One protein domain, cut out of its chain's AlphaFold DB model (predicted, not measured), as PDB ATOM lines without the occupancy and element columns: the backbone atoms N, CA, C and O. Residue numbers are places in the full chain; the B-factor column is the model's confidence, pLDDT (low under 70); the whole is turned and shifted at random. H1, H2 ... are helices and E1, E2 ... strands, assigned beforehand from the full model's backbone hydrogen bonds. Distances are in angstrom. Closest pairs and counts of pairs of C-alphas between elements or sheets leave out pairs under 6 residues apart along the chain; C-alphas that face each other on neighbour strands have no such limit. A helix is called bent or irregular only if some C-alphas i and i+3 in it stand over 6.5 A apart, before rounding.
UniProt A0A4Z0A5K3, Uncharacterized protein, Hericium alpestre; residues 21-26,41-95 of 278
ATOM      1  N   ILE A  21     139.480 135.793 187.187       89.69
ATOM      2  CA  ILE A  21     139.522 135.075 188.458       89.69
ATOM      3  C   ILE A  21     140.289 133.780 188.229       89.69
ATOM      4  O   ILE A  21     139.995 133.031 187.300       89.69
ATOM      5  N   VAL A  22     141.269 133.519 189.087       89.56
ATOM      6  CA  VAL A  22     142.123 132.333 189.019       89.56
ATOM      7  C   VAL A  22     141.887 131.501 190.271       89.56
ATOM      8  O   VAL A  22     142.116 131.974 191.383       89.56
ATOM      9  N   HIS A  23     141.441 130.261 190.093       86.56
ATOM     10  CA  HIS A  23     141.285 129.287 191.166       86.56
ATOM     11  C   HIS A  23     142.381 128.232 191.057       86.56
ATOM     12  O   HIS A  23     142.534 127.593 190.017       86.56
ATOM     13  N   LEU A  24     143.128 128.058 192.148       86.25
ATOM     14  CA  LEU A  24     144.155 127.033 192.296       86.25
ATOM     15  C   LEU A  24     143.672 126.003 193.311       86.25
ATOM     16  O   LEU A  24     143.431 126.346 194.470       86.25
ATOM     17  N   GLN A  25     143.523 124.754 192.886       81.75
ATOM     18  CA  GLN A  25     143.136 123.670 193.782       81.75
ATOM     19  C   GLN A  25     144.391 122.983 194.342       81.75
ATOM     20  O   GLN A  25     145.286 122.575 193.608       81.75
ATOM     21  N   GLY A  26     144.483 122.905 195.672       68.38
ATOM     22  CA  GLY A  26     145.601 122.254 196.371       68.38
ATOM     23  C   GLY A  26     145.405 120.751 196.601       68.38
ATOM     24  O   GLY A  26     146.327 120.059 197.029       68.38
ATOM     25  N   PRO A  41     148.444 116.251 184.862       52.53
ATOM     26  CA  PRO A  41     148.418 117.481 184.098       52.53
ATOM     27  C   PRO A  41     148.061 118.615 185.044       52.53
ATOM     28  O   PRO A  41     146.971 118.702 185.600       52.53
ATOM     29  N   VAL A  42     149.064 119.455 185.281       58.00
ATOM     30  CA  VAL A  42     149.046 120.547 186.252       58.00
ATOM     31  C   VAL A  42     147.857 121.483 185.987       58.00
ATOM     32  O   VAL A  42     147.362 122.128 186.906       58.00
ATOM     33  N   GLU A  43     147.359 121.454 184.755       61.00
ATOM     34  CA  GLU A  43     146.181 122.135 184.235       61.00
ATOM     35  C   GLU A  43     144.860 121.768 184.921       61.00
ATOM     36  O   GLU A  43     144.018 122.644 185.057       61.00
ATOM     37  N   GLU A  44     144.681 120.543 185.428       66.62
ATOM     38  CA  GLU A  44     143.486 120.184 186.222       66.62
ATOM     39  C   GLU A  44     143.441 120.970 187.549       66.62
ATOM     40  O   GLU A  44     142.384 121.206 188.123       66.62
ATOM     41  N   ASN A  45     144.624 121.422 187.983       69.56
ATOM     42  CA  ASN A  45     144.928 122.313 189.103       69.56
ATOM     43  C   ASN A  45     144.330 123.723 189.044       69.56
ATOM     44  O   ASN A  45     144.243 124.415 190.063       69.56
ATOM     45  N   LEU A  46     144.068 124.193 187.828       83.38
ATOM     46  CA  LEU A  46     143.995 125.608 187.505       83.38
ATOM     47  C   LEU A  46     142.723 125.889 186.723       83.38
ATOM     48  O   LEU A  46     142.573 125.465 185.579       83.38
ATOM     49  N   ILE A  47     141.842 126.691 187.310       84.94
ATOM     50  CA  ILE A  47     140.633 127.153 186.638       84.94
ATOM     51  C   ILE A  47     140.716 128.671 186.499       84.94
ATOM     52  O   ILE A  47     140.808 129.389 187.494       84.94
ATOM     53  N   ILE A  48     140.700 129.161 185.258       86.81
ATOM     54  CA  ILE A  48     140.716 130.593 184.944       86.81
ATOM     55  C   ILE A  48     139.342 130.979 184.400       86.81
ATOM     56  O   ILE A  48     138.911 130.470 183.367       86.81
ATOM     57  N   TYR A  49     138.676 131.908 185.077       90.50
ATOM     58  CA  TYR A  49     137.440 132.530 184.615       90.50
ATOM     59  C   TYR A  49     137.729 133.955 184.161       90.50
ATOM     60  O   TYR A  49     138.309 134.737 184.907       90.50
ATOM     61  N   ALA A  50     137.286 134.318 182.962       91.25
ATOM     62  CA  ALA A  50     137.318 135.692 182.475       91.25
ATOM     63  C   ALA A  50     135.885 136.210 182.305       91.25
ATOM     64  O   ALA A  50     134.990 135.464 181.908       91.25
ATOM     65  N   SER A  51     135.665 137.493 182.597       92.50
ATOM     66  CA  SER A  51     134.380 138.164 182.365       92.50
ATOM     67  C   SER A  51     133.946 138.042 180.903       92.50
ATOM     68  O   SER A  51     134.807 138.057 180.022       92.50
ATOM     69  N   ASP A  52     132.635 138.028 180.646       89.06
ATOM     70  CA  ASP A  52     132.054 137.921 179.295       89.06
ATOM     71  C   ASP A  52     132.657 138.915 178.287       89.06
ATOM     72  O   ASP A  52     132.890 138.567 177.132       89.06
ATOM     73  N   THR A  53     132.956 140.140 178.726       87.56
ATOM     74  CA  THR A  53     133.574 141.184 177.892       87.56
ATOM     75  C   THR A  53     134.949 140.774 177.354       87.56
ATOM     76  O   THR A  53     135.298 141.118 176.229       87.56
ATOM     77  N   ILE A  54     135.724 140.034 178.151       88.62
ATOM     78  CA  ILE A  54     137.064 139.554 177.792       88.62
ATOM     79  C   ILE A  54     136.957 138.214 177.056       88.62
ATOM     80  O   ILE A  54     137.574 138.040 176.012       88.62
ATOM     81  N   SER A  55     136.156 137.274 177.568       89.06
ATOM     82  CA  SER A  55     136.082 135.904 177.038       89.06
ATOM     83  C   SER A  55     135.427 135.808 175.660       89.06
ATOM     84  O   SER A  55     135.700 134.867 174.920       89.06
ATOM     85  N   ARG A  56     134.572 136.769 175.294       88.94
ATOM     86  CA  ARG A  56     133.919 136.805 173.976       88.94
ATOM     87  C   ARG A  56     134.676 137.626 172.939       88.94
ATOM     88  O   ARG A  56     134.318 137.560 171.766       88.94
ATOM     89  N   ASN A  57     135.684 138.401 173.344       91.12
ATOM     90  CA  ASN A  57     136.479 139.190 172.414       91.12
ATOM     91  C   ASN A  57     137.770 138.424 172.040       91.12
ATOM     92  O   ASN A  57     138.655 138.275 172.887       91.12
ATOM     93  N   PRO A  58     137.905 137.960 170.780       91.88
ATOM     94  CA  PRO A  58     139.048 137.159 170.339       91.88
ATOM     95  C   PRO A  58     140.384 137.911 170.390       91.88
ATOM     96  O   PRO A  58     141.434 137.276 170.439       91.88
ATOM     97  N   GLU A  59     140.371 139.247 170.430       92.25
ATOM     98  CA  GLU A  59     141.587 140.059 170.561       92.25
ATOM     99  C   GLU A  59     142.337 139.783 171.874       92.25
ATOM    100  O   GLU A  59     143.555 139.950 171.932       92.25
ATOM    101  N   PHE A  60     141.644 139.314 172.920       88.94
ATOM    102  CA  PHE A  60     142.259 138.998 174.211       88.94
ATOM    103  C   PHE A  60     142.760 137.556 174.331       88.94
ATOM    104  O   PHE A  60     143.430 137.241 175.313       88.94
ATOM    105  N   PHE A  61     142.482 136.675 173.364       91.12
ATOM    106  CA  PHE A  61     142.868 135.260 173.467       91.12
ATOM    107  C   PHE A  61     144.383 135.055 173.618       91.12
ATOM    108  O   PHE A  61     144.769 134.326 174.531       91.12
ATOM    109  N   PRO A  62     145.259 135.742 172.852       90.81
ATOM    110  CA  PRO A  62     146.704 135.601 173.035       90.81
ATOM    111  C   PRO A  62     147.168 135.996 174.443       90.81
ATOM    112  O   PRO A  62     148.002 135.317 175.037       90.81
ATOM    113  N   ALA A  63     146.591 137.063 175.003       88.06
ATOM    114  CA  ALA A  63     146.926 137.534 176.344       88.06
ATOM    115  C   ALA A  63     146.434 136.568 177.436       88.06
ATOM    116  O   ALA A  63     147.129 136.352 178.428       88.06
ATOM    117  N   LEU A  64     145.253 135.966 177.260       88.56
ATOM    118  CA  LEU A  64     144.738 134.937 178.169       88.56
ATOM    119  C   LEU A  64     145.597 133.665 178.138       88.56
ATOM    120  O   LEU A  64     145.869 133.097 179.195       88.56
ATOM    121  N   ASP A  65     146.063 133.249 176.960       87.62
ATOM    122  CA  ASP A  65     146.955 132.095 176.811       87.62
ATOM    123  C   ASP A  65     148.327 132.346 177.448       87.62
ATOM    124  O   ASP A  65     148.850 131.492 178.170       87.62
ATOM    125  N   GLU A  66     148.900 133.534 177.246       86.75
ATOM    126  CA  GLU A  66     150.159 133.923 177.880       86.75
ATOM    127  C   GLU A  66     150.025 133.972 179.407       86.75
ATOM    128  O   GLU A  66     150.863 133.429 180.129       86.75
ATOM    129  N   MET A  67     148.924 134.531 179.909       88.69
ATOM    130  CA  MET A  67     148.616 134.559 181.337       88.69
ATOM    131  C   MET A  67     148.462 133.152 181.914       88.69
ATOM    132  O   MET A  67     149.041 132.854 182.958       88.69
ATOM    133  N   ARG A  68     147.742 132.259 181.225       86.50
ATOM    134  CA  ARG A  68     147.626 130.850 181.620       86.50
ATOM    135  C   ARG A  68     149.002 130.198 181.698       86.50
ATOM    136  O   ARG A  68     149.314 129.552 182.698       86.50
ATOM    137  N   ARG A  69     149.850 130.403 180.687       82.56
ATOM    138  CA  ARG A  69     151.218 129.872 180.659       82.56
ATOM    139  C   ARG A  69     152.059 130.406 181.819       82.56
ATOM    140  O   ARG A  69     152.749 129.622 182.468       82.56
ATOM    141  N   PHE A  70     151.976 131.704 182.106       84.81
ATOM    142  CA  PHE A  70     152.674 132.338 183.224       84.81
ATOM    143  C   PHE A  70     152.226 131.762 184.575       84.81
ATOM    144  O   PHE A  70     153.060 131.357 185.386       84.81
ATOM    145  N   ILE A  71     150.913 131.648 184.801       84.25
ATOM    146  CA  ILE A  71     150.361 131.082 186.037       84.25
ATOM    147  C   ILE A  71     150.816 129.628 186.209       84.25
ATOM    148  O   ILE A  71     151.288 129.267 187.287       84.25
ATOM    149  N   CYS A  72     150.736 128.809 185.158       80.38
ATOM    150  CA  CYS A  72     151.177 127.414 185.202       80.38
ATOM    151  C   CYS A  72     152.670 127.272 185.524       80.38
ATOM    152  O   CYS A  72     153.041 126.406 186.315       80.38
ATOM    153  N   MET A  73     153.523 128.091 184.904       73.44
ATOM    154  CA  MET A  73     154.979 127.951 185.020       73.44
ATOM    155  C   MET A  73     155.533 128.511 186.327       73.44
ATOM    156  O   MET A  73     156.453 127.927 186.891       73.44
ATOM    157  N   PHE A  74     154.981 129.624 186.817       78.19
ATOM    158  CA  PHE A  74     155.548 130.338 187.961       78.19
ATOM    159  C   PHE A  74     154.686 130.198 189.211       78.19
ATOM    160  O   PHE A  74     155.145 129.702 190.237       78.19
ATOM    161  N   ILE A  75     153.417 130.598 189.131       80.44
ATOM    162  CA  ILE A  75     152.557 130.698 190.317       80.44
ATOM    163  C   ILE A  75     152.195 129.312 190.843       80.44
ATOM    164  O   ILE A  75     152.271 129.062 192.042       80.44
ATOM    165  N   LEU A  76     151.824 128.393 189.956       77.38
ATOM    166  CA  LEU A  76     151.336 127.079 190.347       77.38
ATOM    167  C   LEU A  76     152.440 126.197 190.940       77.38
ATOM    168  O   LEU A  76     152.179 125.430 191.863       77.38
ATOM    169  N   VAL A  77     153.677 126.342 190.460       70.94
ATOM    170  CA  VAL A  77     154.844 125.665 191.041       70.94
ATOM    171  C   VAL A  77     155.075 126.144 192.476       70.94
ATOM    172  O   VAL A  77     155.164 125.325 193.391       70.94
ATOM    173  N   LEU A  78     155.095 127.464 192.691       74.81
ATOM    174  CA  LEU A  78     155.269 128.052 194.022       74.81
ATOM    175  C   LEU A  78     154.121 127.677 194.966       74.81
ATOM    176  O   LEU A  78     154.363 127.245 196.092       74.81
ATOM    177  N   PHE A  79     152.881 127.773 194.485       81.44
ATOM    178  CA  PHE A  79     151.689 127.412 195.246       81.44
ATOM    179  C   PHE A  79     151.712 125.943 195.673       81.44
ATOM    180  O   PHE A  79     151.452 125.651 196.835       81.44
ATOM    181  N   LYS A  80     152.060 125.010 194.776       74.00
ATOM    182  CA  LYS A  80     152.150 123.580 195.120       74.00
ATOM    183  C   LYS A  80     153.206 123.310 196.186       74.00
ATOM    184  O   LYS A  80     152.958 122.511 197.088       74.00
ATOM    185  N   ASN A  81     154.357 123.970 196.092       71.06
ATOM    186  CA  ASN A  81     155.432 123.808 197.065       71.06
ATOM    187  C   ASN A  81     155.014 124.323 198.452       71.06
ATOM    188  O   ASN A  81     155.116 123.574 199.425       71.06
ATOM    189  N   ASP A  82     154.472 125.542 198.539       75.19
ATOM    190  CA  ASP A  82     153.977 126.125 199.798       75.19
ATOM    191  C   ASP A  82     152.800 125.318 200.373       75.19
ATOM    192  O   ASP A  82     152.801 124.953 201.552       75.19
ATOM    193  N   TRP A  83     151.829 124.944 199.536       77.19
ATOM    194  CA  TRP A  83     150.686 124.135 199.951       77.19
ATOM    195  C   TRP A  83     151.120 122.788 200.530       77.19
ATOM    196  O   TRP A  83     150.661 122.406 201.608       77.19
ATOM    197  N   ARG A  84     152.045 122.082 199.863       70.19
ATOM    198  CA  ARG A  84     152.588 120.804 200.348       70.19
ATOM    199  C   ARG A  84     153.288 120.975 201.691       70.19
ATOM    200  O   ARG A  84     153.050 120.175 202.593       70.19
ATOM    201  N   GLN A  85     154.119 122.007 201.846       69.94
ATOM    202  CA  GLN A  85     154.790 122.289 203.117       69.94
ATOM    203  C   GLN A  85     153.776 122.510 204.246       69.94
ATOM    204  O   GLN A  85     153.912 121.918 205.319       69.94
ATOM    205  N   ARG A  86     152.717 123.290 204.005       68.94
ATOM    206  CA  ARG A  86     151.663 123.549 205.001       68.94
ATOM    207  C   ARG A  86     150.812 122.317 205.302       68.94
ATOM    208  O   ARG A  86     150.464 122.099 206.460       68.94
ATOM    209  N   ALA A  87     150.487 121.513 204.292       68.69
ATOM    210  CA  ALA A  87     149.721 120.281 204.459       68.69
ATOM    211  C   ALA A  87     150.491 119.253 205.309       68.69
ATOM    212  O   ALA A  87     149.952 118.749 206.291       68.69
ATOM    213  N   VAL A  88     151.775 119.032 205.005       62.62
ATOM    214  CA  VAL A  88     152.652 118.123 205.767       62.62
ATOM    215  C   VAL A  88     152.901 118.635 207.190       62.62
ATOM    216  O   VAL A  88     152.941 117.847 208.134       62.62
ATOM    217  N   SER A  89     153.039 119.953 207.373       58.72
ATOM    218  CA  SER A  89     153.223 120.549 208.705       58.72
ATOM    219  C   SER A  89     152.006 120.314 209.605       58.72
ATOM    220  O   SER A  89     152.165 119.934 210.760       58.72
ATOM    221  N   LYS A  90     150.787 120.425 209.057       56.69
ATOM    222  CA  LYS A  90     149.552 120.110 209.794       56.69
ATOM    223  C   LYS A  90     149.437 118.631 210.169       56.69
ATOM    224  O   LYS A  90     148.916 118.316 211.234       56.69
ATOM    225  N   GLU A  91     149.930 117.730 209.323       55.28
ATOM    226  CA  GLU A  91     149.923 116.291 209.608       55.28
ATOM    227  C   GLU A  91     150.910 115.930 210.738       55.28
ATOM    228  O   GLU A  91     150.580 115.143 211.633       55.28
ATOM    229  N   ARG A  92     152.079 116.586 210.791       53.84
ATOM    230  CA  ARG A  92     153.023 116.461 211.918       53.84
ATOM    231  C   ARG A  92     152.464 117.006 213.230       53.84
ATOM    232  O   ARG A  92     152.583 116.326 214.243       53.84
ATOM    233  N   ASP A  93     151.787 118.149 213.205       51.66
ATOM    234  CA  ASP A  93     151.140 118.682 214.411       51.66
ATOM    235  C   ASP A  93     150.010 117.757 214.897       51.66
ATOM    236  O   ASP A  93     149.853 117.547 216.099       51.66
ATOM    237  N   SER A  94     149.287 117.101 213.982       51.12
ATOM    238  CA  SER A  94     148.227 116.142 214.331       51.12
ATOM    239  C   SER A  94     148.721 114.779 214.842       51.12
ATOM    240  O   SER A  94     147.955 114.058 215.480       51.12
ATOM    241  N   SER A  95     149.989 114.422 214.598       46.19
ATOM    242  CA  SER A  95     150.605 113.177 215.096       46.19
ATOM    243  C   SER A  95     151.340 113.349 216.430       46.19
ATOM    244  O   SER A  95     151.818 112.368 217.005       46.19
TER     245      SER A  95
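AT A GLANCE: This is residues 21 to 26 and 41 to 95 of the 278 residues of an uncharacterized protein of Hericium alpestre (UniProt A0A4Z0A5K3). One long, kinked helix, H3, makes the length of a rod, and a small antiparallel ribbon of two strands, E1 and E2, lies beside its residues 64 to 80. Two short helices sit at the ends of E2: H1 before it and H2 after it, where the chain turns into H3. The printed part has 61 residues with three named helices and two named strands in the order E1, H1, E2, H2, H3, and is mostly helix. It is only just loose, close to extended, with a radius of gyration of the C-alphas of 15.4 A and spans of 52 by 20 by 15 A.

IN THESE COORDINATES: Find C-alpha 21 at (139.522, 135.075, 188.458); from there E1 runs to residue 24, 10.0 A. E2, residues 46 to 50, covers 13.1 A. H1 is residues 42 to 45, and H2 is residues 52 to 55. H3, residues 58 to 94, runs 49.6 A to C-alpha 94 at (148.227, 116.142, 214.331). It has a kink of 36 degrees near residue 77 and is irregular, with C-alphas 59 and 62 7.2 A apart.

HOW THE PARTS SIT: Look first at E1 and E2, antiparallel at 173 degrees: N 21 and O 49 are 2.8 A apart, within hydrogen-bond range. The closest C-alphas of E2 and H3, Ile 48 and Arg 68, are 7.7 A apart. H1 and H3 are close but not clearly touching, with Val 42 and Cys 72 the closest C-alphas at 7.3 A. So are H2 and H3, at Ile 54 and Phe 60, 6.3 A. H2 is apart from E1 and H1. In H3, 29 of 33 O i to N i+4 pairs are within hydrogen-bond range; H1 and H2 are too short for such a pair.

THE WHOLE: The C-alphas of Glu 59 and Ser 95 are the two farthest apart, 52.8 A. Residues 56 to 63 and 88 to 95 stand free. Residues 27 to 40 are not printed, and C-alphas 26 and 41 are 13.5 A apart across this cut. The links printed whole are tight. Confidence is under 70 at residue 26, residues 41 to 45 and residues 85 to 95.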